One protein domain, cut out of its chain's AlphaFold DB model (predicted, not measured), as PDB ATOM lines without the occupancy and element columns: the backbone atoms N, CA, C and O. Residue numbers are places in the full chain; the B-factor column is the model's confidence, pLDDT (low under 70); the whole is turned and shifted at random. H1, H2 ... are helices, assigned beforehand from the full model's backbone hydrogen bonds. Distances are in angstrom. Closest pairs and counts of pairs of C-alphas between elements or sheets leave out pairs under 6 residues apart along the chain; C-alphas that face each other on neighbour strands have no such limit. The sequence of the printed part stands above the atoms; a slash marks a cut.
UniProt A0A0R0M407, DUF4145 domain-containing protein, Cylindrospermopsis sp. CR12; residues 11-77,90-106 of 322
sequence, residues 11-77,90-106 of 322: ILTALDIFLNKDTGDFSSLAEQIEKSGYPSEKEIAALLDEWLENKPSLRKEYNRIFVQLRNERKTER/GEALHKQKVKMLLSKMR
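This is residues 11 to 77 and 90 to 106 of the 322 residues of the protein "DUF4145 domain-containing protein" of Cylindrospermopsis sp. CR12 (UniProt A0A0R0M407). Four helices, H1, H3, H2 and H5, stand in a small ring, and the long H4 packs at a slant on H1, its residues 71 to 77 sticking out. The printed part has 84 residues, five named helices, H1 to H5 along the chain, and no named strand: all helix. It is compact, radius of gyration of the C-alphas 12.7 A, spanning 35 by 33 by 20 A.

H1, residues 11 to 19, touches H4, residues 56 to 77, with the latter's residues 61 to 69 alone, at a steep tilt of 45 degrees; the closest C-alphas, Ala 14 and Phe 66, are 5.5 A apart. H2, residues 27 to 35, and H3, residues 41 to 51, form a hairpin, closest at C-alphas Leu 29 and Trp 51, 6.5 A. In these helices and H5, residues 90 to 105, every O i to N i+4 pair is within hydrogen-bond range.

C-alpha 11 begins H1 at (19.034, 47.655, 43.899); H4 measures 31.2 A from first to last C-alpha and H5 22.3 A, and C-alpha 105 ends H5 at (28.303, 46.313, 54.886).

Residues 78 to 89 are not printed; C-alphas 77 and 90 are 19.7 A apart. Mean pLDDT of the printed part is 74.3.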
ATOM      1  N   ILE A  11      17.773  47.058  43.449       76.25
ATOM      2  CA  ILE A  11      19.034  47.655  43.899       76.25
ATOM      3  C   ILE A  11      19.476  46.982  45.193       76.25
ATOM      4  O   ILE A  11      20.636  46.595  45.300       76.25
ATOM      5  N   LEU A  12      18.555  46.754  46.136       72.94
ATOM      6  CA  LEU A  12      18.870  46.052  47.385       72.94
ATOM      7  C   LEU A  12      19.281  44.598  47.128       72.94
ATOM      8  O   LEU A  12      20.222  44.111  47.748       72.94
ATOM      9  N   THR A  13      18.631  43.920  46.178       70.69
ATOM     10  CA  THR A  13      18.982  42.543  45.796       70.69
ATOM     11  C   THR A  13      20.339  42.486  45.091       70.69
ATOM     12  O   THR A  13      21.162  41.623  45.393       70.69
ATOM     13  N   ALA A  14      20.609  43.421  44.176       77.44
ATOM     14  CA  ALA A  14      21.895  43.527  43.492       77.44
ATOM     15  C   ALA A  14      23.029  43.807  44.484       77.44
ATOM     16  O   ALA A  14      24.080  43.174  44.403       77.44
ATOM     17  N   LEU A  15      22.793  44.715  45.436       77.81
ATOM     18  CA  LEU A  15      23.700  45.015  46.538       77.81
ATOM     19  C   LEU A  15      23.949  43.794  47.418       77.81
ATOM     20  O   LEU A  15      25.100  43.509  47.717       77.81
ATOM     21  N   ASP A  16      22.918  43.035  47.785       72.19
ATOM     22  CA  ASP A  16      23.100  41.844  48.619       72.19
ATOM     23  C   ASP A  16      23.972  40.783  47.933       72.19
ATOM     24  O   ASP A  16      24.915  40.253  48.523       72.19
ATOM     25  N   ILE A  17      23.711  40.511  46.649       71.38
ATOM     26  CA  ILE A  17      24.529  39.593  45.843       71.38
ATOM     27  C   ILE A  17      25.961  40.117  45.720       71.38
ATOM     28  O   ILE A  17      26.908  39.334  45.772       71.38
ATOM     29  N   PHE A  18      26.125  41.428  45.560       75.56
ATOM     30  CA  PHE A  18      27.428  42.069  45.446       75.56
ATOM     31  C   PHE A  18      28.240  41.986  46.751       75.56
ATOM     32  O   PHE A  18      29.421  41.645  46.704       75.56
ATOM     33  N   LEU A  19      27.600  42.189  47.907       69.81
ATOM     34  CA  LEU A  19      28.215  42.044  49.233       69.81
ATOM     35  C   LEU A  19      28.644  40.599  49.518       69.81
ATOM     36  O   LEU A  19      29.730  40.372  50.038       69.81
ATOM     37  N   ASN A  20      27.838  39.603  49.134       64.75
ATOM     38  CA  ASN A  20      28.159  38.186  49.368       64.75
ATOM     39  C   ASN A  20      29.366  37.673  48.556       64.75
ATOM     40  O   ASN A  20      29.805  36.545  48.777       64.75
ATOM     41  N   LYS A  21      29.888  38.462  47.610       66.31
ATOM     42  CA  LYS A  21      31.093  38.125  46.840       66.31
ATOM     43  C   LYS A  21      32.395  38.649  47.458       66.31
ATOM     44  O   LYS A  21      33.448  38.405  46.880       66.31
ATOM     45  N   ASP A  22      32.309  39.325  48.607       56.16
ATOM     46  CA  ASP A  22      33.433  39.728  49.470       56.16
ATOM     47  C   ASP A  22      34.534  40.517  48.733       56.16
ATOM     48  O   ASP A  22      35.716  40.175  48.724       56.16
ATOM     49  N   THR A  23      34.114  41.558  48.009       56.31
ATOM     50  CA  THR A  23      34.949  42.232  47.003       56.31
ATOM     51  C   THR A  23      35.629  43.528  47.485       56.31
ATOM     52  O   THR A  23      36.448  44.081  46.749       56.31
ATOM     53  N   GLY A  24      35.363  44.025  48.704       61.66
ATOM     54  CA  GLY A  24      35.998  45.245  49.239       61.66
ATOM     55  C   GLY A  24      35.487  45.709  50.615       61.66
ATOM     56  O   GLY A  24      34.624  45.062  51.189       61.66
ATOM     57  N   ASP A  25      36.021  46.835  51.115       68.06
ATOM     58  CA  ASP A  25      35.617  47.498  52.378       68.06
ATOM     59  C   ASP A  25      34.383  48.390  52.175       68.06
ATOM     60  O   ASP A  25      34.442  49.415  51.479       68.06
ATOM     61  N   PHE A  26      33.267  48.019  52.801       74.00
ATOM     62  CA  PHE A  26      31.971  48.693  52.650       74.00
ATOM     63  C   PHE A  26      31.638  49.670  53.794       74.00
ATOM     64  O   PHE A  26      30.574  50.295  53.775       74.00
ATOM     65  N   SER A  27      32.549  49.881  54.747       66.12
ATOM     66  CA  SER A  27      32.314  50.660  55.975       66.12
ATOM     67  C   SER A  27      31.872  52.092  55.704       66.12
ATOM     68  O   SER A  27      30.914  52.582  56.301       66.12
ATOM     69  N   SER A  28      32.539  52.757  54.756       76.00
ATOM     70  CA  SER A  28      32.207  54.133  54.371       76.00
ATOM     71  C   SER A  28      30.813  54.244  53.748       76.00
ATOM     72  O   SER A  28      30.161  55.270  53.919       76.00
ATOM     73  N   LEU A  29      30.356  53.212  53.029       80.50
ATOM     74  CA  LEU A  29      29.011  53.180  52.453       80.50
ATOM     75  C   LEU A  29      27.964  52.919  53.545       80.50
ATOM     76  O   LEU A  29      26.920  53.567  53.565       80.50
ATOM     77  N   ALA A  30      28.267  52.020  54.490       75.38
ATOM     78  CA  ALA A  30      27.400  51.731  55.632       75.38
ATOM     79  C   ALA A  30      27.135  52.983  56.484       75.38
ATOM     80  O   ALA A  30      25.985  53.286  56.798       75.38
ATOM     81  N   GLU A  31      28.187  53.741  56.809       75.75
ATOM     82  CA  GLU A  31      28.081  54.958  57.621       75.75
ATOM     83  C   GLU A  31      27.204  56.025  56.945       75.75
ATOM     84  O   GLU A  31      26.399  56.686  57.603       75.75
ATOM     85  N   GLN A  32      27.329  56.183  55.624       81.19
ATOM     86  CA  GLN A  32      26.514  57.127  54.861       81.19
ATOM     87  C   GLN A  32      25.033  56.723  54.854       81.19
ATOM     88  O   GLN A  32      24.172  57.560  55.121       81.19
ATOM     89  N   ILE A  33      24.729  55.441  54.632       80.56
ATOM     90  CA  ILE A  33      23.349  54.927  54.641       80.56
ATOM     91  C   ILE A  33      22.710  55.070  56.038       80.56
ATOM     92  O   ILE A  33      21.533  55.424  56.139       80.56
ATOM     93  N   GLU A  34      23.462  54.841  57.120       74.62
ATOM     94  CA  GLU A  34      22.971  55.030  58.495       74.62
ATOM     95  C   GLU A  34      22.691  56.501  58.822       74.62
ATOM     96  O   GLU A  34      21.627  56.812  59.366       74.62
ATOM     97  N   LYS A  35      23.599  57.417  58.453       79.44
ATOM     98  CA  LYS A  35      23.410  58.866  58.651       79.44
ATOM     99  C   LYS A  35      22.166  59.394  57.941       79.44
ATOM    100  O   LYS A  35      21.522  60.308  58.450       79.44
ATOM    101  N   SER A  36      21.808  58.801  56.806       76.94
ATOM    102  CA  SER A  36      20.600  59.140  56.053       76.94
ATOM    103  C   SER A  36      19.303  58.573  56.647       76.94
ATOM    104  O   SER A  36      18.233  58.835  56.107       76.94
ATOM    105  N   GLY A  37      19.355  57.819  57.753       67.94
ATOM    106  CA  GLY A  37      18.157  57.389  58.478       67.94
ATOM    107  C   GLY A  37      17.316  56.332  57.753       67.94
ATOM    108  O   GLY A  37      16.089  56.406  57.793       67.94
ATOM    109  N   TYR A  38      17.964  55.331  57.142       68.75
ATOM    110  CA  TYR A  38      17.345  54.287  56.301       68.75
ATOM    111  C   TYR A  38      16.738  54.845  54.999       68.75
ATOM    112  O   TYR A  38      15.516  54.835  54.829       68.75
ATOM    113  N   PRO A  39      17.600  55.325  54.083       76.50
ATOM    114  CA  PRO A  39      17.195  55.988  52.848       76.50
ATOM    115  C   PRO A  39      16.376  55.094  51.904       76.50
ATOM    116  O   PRO A  39      16.393  53.860  51.970       76.50
ATOM    117  N   SER A  40      15.662  55.737  50.983       78.44
ATOM    118  CA  SER A  40      14.946  55.086  49.886       78.44
ATOM    119  C   SER A  40      15.897  54.350  48.935       78.44
ATOM    120  O   SER A  40      17.092  54.635  48.858       78.44
ATOM    121  N   GLU A  41      15.359  53.426  48.138       73.31
ATOM    122  CA  GLU A  41      16.146  52.646  47.170       73.31
ATOM    123  C   GLU A  41      16.937  53.538  46.183       73.31
ATOM    124  O   GLU A  41      18.077  53.237  45.829       73.31
ATOM    125  N   LYS A  42      16.367  54.687  45.784       77.31
ATOM    126  CA  LYS A  42      17.024  55.662  44.895       77.31
ATOM    127  C   LYS A  42      18.213  56.357  45.552       77.31
ATOM    128  O   LYS A  42      19.225  56.578  44.897       77.31
ATOM    129  N   GLU A  43      18.079  56.714  46.821       79.25
ATOM    130  CA  GLU A  43      19.147  57.346  47.595       79.25
ATOM    131  C   GLU A  43      20.277  56.347  47.863       79.25
ATOM    132  O   GLU A  43      21.444  56.691  47.706       79.25
ATOM    133  N   ILE A  44      19.944  55.082  48.147       80.62
ATOM    134  CA  ILE A  44      20.934  54.002  48.267       80.62
ATOM    135  C   ILE A  44      21.702  53.808  46.952       80.62
ATOM    136  O   ILE A  44      22.920  53.646  46.980       80.62
ATOM    137  N   ALA A  45      21.025  53.855  45.798       82.31
ATOM    138  CA  ALA A  45      21.702  53.787  44.503       82.31
ATOM    139  C   ALA A  45      22.664  54.960  44.275       82.31
ATOM    140  O   ALA A  45      23.764  54.735  43.783       82.31
ATOM    141  N   ALA A  46      22.281  56.180  44.662       84.44
ATOM    142  CA  ALA A  46      23.150  57.349  44.545       84.44
ATOM    143  C   ALA A  46      24.408  57.217  45.421       84.44
ATOM    144  O   ALA A  46      25.517  57.408  44.926       84.44
ATOM    145  N   LEU A  47      24.242  56.811  46.686       85.56
ATOM    146  CA  LEU A  47      25.358  56.563  47.609       85.56
ATOM    147  C   LEU A  47      26.285  55.451  47.099       85.56
ATOM    148  O   LEU A  47      27.508  55.548  47.190       85.56
ATOM    149  N   LEU A  48      25.717  54.388  46.524       85.06
ATOM    150  CA  LEU A  48      26.498  53.317  45.919       85.06
ATOM    151  C   LEU A  48      27.278  53.796  44.689       85.06
ATOM    152  O   LEU A  48      28.443  53.430  44.525       85.06
ATOM    153  N   ASP A  49      26.649  54.584  43.818       86.38
ATOM    154  CA  ASP A  49      27.305  55.134  42.635       86.38
ATOM    155  C   ASP A  49      28.470  56.053  43.011       86.38
ATOM    156  O   ASP A  49      29.532  55.944  42.397       86.38
ATOM    157  N   GLU A  50      28.315  56.883  44.042       88.88
ATOM    158  CA  GLU A  50      29.400  57.688  44.615       88.88
ATOM    159  C   GLU A  50      30.525  56.786  45.151       88.88
ATOM    160  O   GLU A  50      31.691  56.911  44.770       88.88
ATOM    161  N   TRP A  51      30.185  55.773  45.953       86.12
ATOM    162  CA  TRP A  51      31.170  54.853  46.528       86.12
ATOM    163  C   TRP A  51      31.950  54.048  45.466       86.12
ATOM    164  O   TRP A  51      33.117  53.694  45.690       86.12
ATOM    165  N   LEU A  52      31.336  53.768  44.311       86.69
ATOM    166  CA  LEU A  52      31.930  53.059  43.171       86.69
ATOM    167  C   LEU A  52      32.750  53.956  42.226       86.69
ATOM    168  O   LEU A  52      33.379  53.433  41.301       86.69
ATOM    169  N   GLU A  53      32.720  55.285  42.371       86.94
ATOM    170  CA  GLU A  53      33.347  56.247  41.441       86.94
ATOM    171  C   GLU A  53      34.838  55.959  41.219       86.94
ATOM    172  O   GLU A  53      35.298  55.888  40.081       86.94
ATOM    173  N   ASN A  54      35.553  55.622  42.290       82.00
ATOM    174  CA  ASN A  54      36.992  55.350  42.257       82.00
ATOM    175  C   ASN A  54      37.346  53.848  42.266       82.00
ATOM    176  O   ASN A  54      38.478  53.477  42.576       82.00
ATOM    177  N   LYS A  55      36.390  52.955  41.954       85.69
ATOM    178  CA  LYS A  55      36.550  51.488  42.059       85.69
ATOM    179  C   LYS A  55      36.118  50.775  40.765       85.69
ATOM    180  O   LYS A  55      35.065  50.135  40.728       85.69
ATOM    181  N   PRO A  56      36.907  50.849  39.676       83.19
ATOM    182  CA  PRO A  56      36.468  50.421  38.341       83.19
ATOM    183  C   PRO A  56      36.205  48.910  38.214       83.19
ATOM    184  O   PRO A  56      35.286  48.505  37.498       83.19
ATOM    185  N   SER A  57      36.969  48.065  38.915       80.69
ATOM    186  CA  SER A  57      36.752  46.609  38.965       80.69
ATOM    187  C   SER A  57      35.409  46.263  39.613       80.69
ATOM    188  O   SER A  57      34.600  45.543  39.027       80.69
ATOM    189  N   LEU A  58      35.149  46.858  40.776       81.25
ATOM    190  CA  LEU A  58      33.927  46.700  41.559       81.25
ATOM    191  C   LEU A  58      32.703  47.247  40.831       81.25
ATOM    192  O   LEU A  58      31.674  46.579  40.756       81.25
ATOM    193  N   ARG A  59      32.842  48.407  40.180       86.94
ATOM    194  CA  ARG A  59      31.786  48.993  39.347       86.94
ATOM    195  C   ARG A  59      31.397  48.063  38.202       86.94
ATOM    196  O   ARG A  59      30.214  47.875  37.928       86.94
ATOM    197  N   LYS A  60      32.380  47.453  37.532       85.38
ATOM    198  CA  LYS A  60      32.128  46.499  36.442       85.38
ATOM    199  C   LYS A  60      31.377  45.264  36.935       85.38
ATOM    200  O   LYS A  60      30.507  44.763  36.226       85.38
ATOM    201  N   GLU A  61      31.710  44.770  38.118       83.00
ATOM    202  CA  GLU A  61      31.047  43.613  38.708       83.00
ATOM    203  C   GLU A  61      29.619  43.917  39.169       83.00
ATOM    204  O   GLU A  61      28.698  43.199  38.771       83.00
ATOM    205  N   TYR A  62      29.417  45.007  39.911       85.44
ATOM    206  CA  TYR A  62      28.085  45.447  40.320       85.44
ATOM    207  C   TYR A  62      27.169  45.649  39.106       85.44
ATOM    208  O   TYR A  62      26.065  45.109  39.056       85.44
ATOM    209  N   ASN A  63      27.660  46.324  38.060       85.25
ATOM    210  CA  ASN A  63      26.890  46.546  36.836       85.25
ATOM    211  C   ASN A  63      26.495  45.243  36.128       85.25
ATOM    212  O   ASN A  63      25.404  45.166  35.566       85.25
ATOM    213  N   ARG A  64      27.343  44.204  36.159       85.25
ATOM    214  CA  ARG A  64      26.989  42.885  35.604       85.25
ATOM    215  C   ARG A  64      25.800  42.275  36.348       85.25
ATOM    216  O   ARG A  64      24.847  41.856  35.696       85.25
ATOM    217  N   ILE A  65      25.844  42.273  37.682       82.25
ATOM    218  CA  ILE A  65      24.767  41.752  38.543       82.25
ATOM    219  C   ILE A  65      23.479  42.552  38.314       82.25
ATOM    220  O   ILE A  65      22.414  41.984  38.081       82.25
ATOM    221  N   PHE A  66      23.585  43.881  38.310       82.62
ATOM    222  CA  PHE A  66      22.445  44.772  38.135       82.62
ATOM    223  C   PHE A  66      21.762  44.598  36.770       82.62
ATOM    224  O   PHE A  66      20.535  44.518  36.687       82.62
ATOM    225  N   VAL A  67      22.539  44.500  35.683       83.62
ATOM    226  CA  VAL A  67      22.002  44.267  34.331       83.62
ATOM    227  C   VAL A  67      21.334  42.899  34.228       83.62
ATOM    228  O   VAL A  67      20.268  42.801  33.618       83.62
ATOM    229  N   GLN A  68      21.919  41.865  34.837       82.38
ATOM    230  CA  GLN A  68      21.333  40.527  34.870       82.38
ATOM    231  C   GLN A  68      19.941  40.550  35.520       82.38
ATOM    232  O   GLN A  68      18.961  40.200  34.861       82.38
ATOM    233  N   LEU A  69      19.834  41.069  36.746       78.44
ATOM    234  CA  LEU A  69      18.563  41.165  37.475       78.44
ATOM    235  C   LEU A  69      17.531  42.029  36.736       78.44
ATOM    236  O   LEU A  69      16.338  41.723  36.691       78.44
ATOM    237  N   ARG A  70      17.982  43.116  36.097       78.31
ATOM    238  CA  ARG A  70      17.106  43.977  35.293       78.31
ATOM    239  C   ARG A  70      16.534  43.241  34.079       78.31
ATOM    240  O   ARG A  70      15.384  43.495  33.717       78.31
ATOM    241  N   ASN A  71      17.321  42.381  33.437       76.19
ATOM    242  CA  ASN A  71      16.879  41.592  32.291       76.19
ATOM    243  C   ASN A  71      15.922  40.476  32.716       76.19
ATOM    244  O   ASN A  71      14.875  40.335  32.091       76.19
ATOM    245  N   GLU A  72      16.215  39.768  33.807       72.81
ATOM    246  CA  GLU A  72      15.323  38.758  34.397       72.81
ATOM    247  C   GLU A  72      13.933  39.354  34.692       72.81
ATOM    248  O   GLU A  72      12.916  38.820  34.246       72.81
ATOM    249  N   ARG A  73      13.879  40.561  35.277       66.19
ATOM    250  CA  ARG A  73      12.611  41.268  35.523       66.19
ATOM    251  C   ARG A  73      11.872  41.691  34.254       66.19
ATOM    252  O   ARG A  73      10.640  41.715  34.241       66.19
ATOM    253  N   LYS A  74      12.579  42.115  33.198       64.69
ATOM    254  CA  LYS A  74      11.921  42.470  31.925       64.69
ATOM    255  C   LYS A  74      11.173  41.266  31.357       64.69
ATOM    256  O   LYS A  74      10.069  41.448  30.854       64.69
ATOM    257  N   THR A  75      11.756  40.081  31.490       61.00
ATOM    258  CA  THR A  75      11.150  38.815  31.078       61.00
ATOM    259  C   THR A  75       9.937  38.481  31.949       61.00
ATOM    260  O   THR A  75       8.882  38.189  31.406       61.00
ATOM    261  N   GLU A  76      10.009  38.628  33.277       57.09
ATOM    262  CA  GLU A  76       8.871  38.364  34.183       57.09
ATOM    263  C   GLU A  76       7.698  39.348  34.022       57.09
ATOM    264  O   GLU A  76       6.535  38.947  34.042       57.09
ATOM    265  N   ARG A  77       7.975  40.642  33.801       53.94
ATOM    266  CA  ARG A  77       6.938  41.667  33.564       53.94
ATOM    267  C   ARG A  77       6.132  41.439  32.286       53.94
ATOM    268  O   ARG A  77       5.041  41.988  32.178       53.94
ATOM    269  N   GLY A  90       5.067  47.539  53.195       58.41
ATOM    270  CA  GLY A  90       6.187  47.711  52.266       58.41
ATOM    271  C   GLY A  90       7.300  48.609  52.816       58.41
ATOM    272  O   GLY A  90       8.480  48.303  52.649       58.41
ATOM    273  N   GLU A  91       6.955  49.675  53.545       61.12
ATOM    274  CA  GLU A  91       7.949  50.563  54.169       61.12
ATOM    275  C   GLU A  91       8.682  49.870  55.332       61.12
ATOM    276  O   GLU A  91       9.902  50.009  55.482       61.12
ATOM    277  N   ALA A  92       7.960  49.084  56.138       62.06
ATOM    278  CA  ALA A  92       8.551  48.274  57.200       62.06
ATOM    279  C   ALA A  92       9.510  47.211  56.634       62.06
ATOM    280  O   ALA A  92      10.632  47.065  57.131       62.06
ATOM    281  N   LEU A  93       9.107  46.533  55.554       63.56
ATOM    282  CA  LEU A  93       9.926  45.540  54.859       63.56
ATOM    283  C   LEU A  93      11.179  46.164  54.217       63.56
ATOM    284  O   LEU A  93      12.267  45.596  54.324       63.56
ATOM    285  N   HIS A  94      11.066  47.353  53.612       68.00
ATOM    286  CA  HIS A  94      12.211  48.107  53.081       68.00
ATOM    287  C   HIS A  94      13.213  48.450  54.186       68.00
ATOM    288  O   HIS A  94      14.391  48.101  54.093       68.00
ATOM    289  N   LYS A  95      12.749  49.047  55.292       68.06
ATOM    290  CA  LYS A  95      13.608  49.362  56.450       68.06
ATOM    291  C   LYS A  95      14.299  48.114  57.001       68.06
ATOM    292  O   LYS A  95      15.468  48.180  57.382       68.06
ATOM    293  N   GLN A  96      13.610  46.974  57.020       66.94
ATOM    294  CA  GLN A  96      14.187  45.696  57.435       66.94
ATOM    295  C   GLN A  96      15.306  45.229  56.488       66.94
ATOM    296  O   GLN A  96      16.376  44.837  56.955       66.94
ATOM    297  N   LYS A  97      15.114  45.331  55.167       68.38
ATOM    298  CA  LYS A  97      16.142  44.986  54.168       68.38
ATOM    299  C   LYS A  97      17.362  45.902  54.240       68.38
ATOM    300  O   LYS A  97      18.490  45.420  54.153       68.38
ATOM    301  N   VAL A  98      17.167  47.201  54.467       71.12
ATOM    302  CA  VAL A  98      18.281  48.148  54.640       71.12
ATOM    303  C   VAL A  98      19.071  47.836  55.915       71.12
ATOM    304  O   VAL A  98      20.299  47.795  55.871       71.12
ATOM    305  N   LYS A  99      18.402  47.524  57.036       68.56
ATOM    306  CA  LYS A  99      19.076  47.057  58.264       68.56
ATOM    307  C   LYS A  99      19.907  45.794  58.027       68.56
ATOM    308  O   LYS A  99      21.040  45.705  58.503       68.56
ATOM    309  N   MET A 100      19.365  44.841  57.267       69.12
ATOM    310  CA  MET A 100      20.077  43.623  56.873       69.12
ATOM    311  C   MET A 100      21.337  43.950  56.058       69.12
ATOM    312  O   MET A 100      22.415  43.466  56.399       69.12
ATOM    313  N   LEU A 101      21.242  44.811  55.043       71.00
ATOM    314  CA  LEU A 101      22.401  45.245  54.255       71.00
ATOM    315  C   LEU A 101      23.453  45.960  55.112       71.00
ATOM    316  O   LEU A 101      24.625  45.612  55.037       71.00
ATOM    317  N   LEU A 102      23.051  46.881  55.989       69.25
ATOM    318  CA  LEU A 102      23.960  47.593  56.900       69.25
ATOM    319  C   LEU A 102      24.709  46.661  57.862       69.25
ATOM    320  O   LEU A 102      25.856  46.916  58.227       69.25
ATOM    321  N   SER A 103      24.081  45.560  58.281       63.59
ATOM    322  CA  SER A 103      24.762  44.522  59.067       63.59
ATOM    323  C   SER A 103      25.831  43.764  58.270       63.59
ATOM    324  O   SER A 103      26.800  43.297  58.860       63.59
ATOM    325  N   LYS A 104      25.671  43.666  56.943       66.44
ATOM    326  CA  LYS A 104      26.617  43.010  56.027       66.44
ATOM    327  C   LYS A 104      27.710  43.967  55.528       66.44
ATOM    328  O   LYS A 104      28.813  43.513  55.272       66.44
ATOM    329  N   MET A 105      27.400  45.262  55.389       67.25
ATOM    330  CA  MET A 105      28.303  46.313  54.886       67.25
ATOM    331  C   MET A 105      29.288  46.850  55.921       67.25
ATOM    332  O   MET A 105      30.268  47.490  55.554       67.25
ATOM    333  N   ARG A 106      29.029  46.670  57.217       62.12
ATOM    334  CA  ARG A 106      30.053  46.979  58.211       62.12
ATOM    335  C   ARG A 106      31.209  46.014  57.967       62.12
ATOM    336  O   ARG A 106      31.052  44.831  58.280       62.12
TER     337      ARG A 106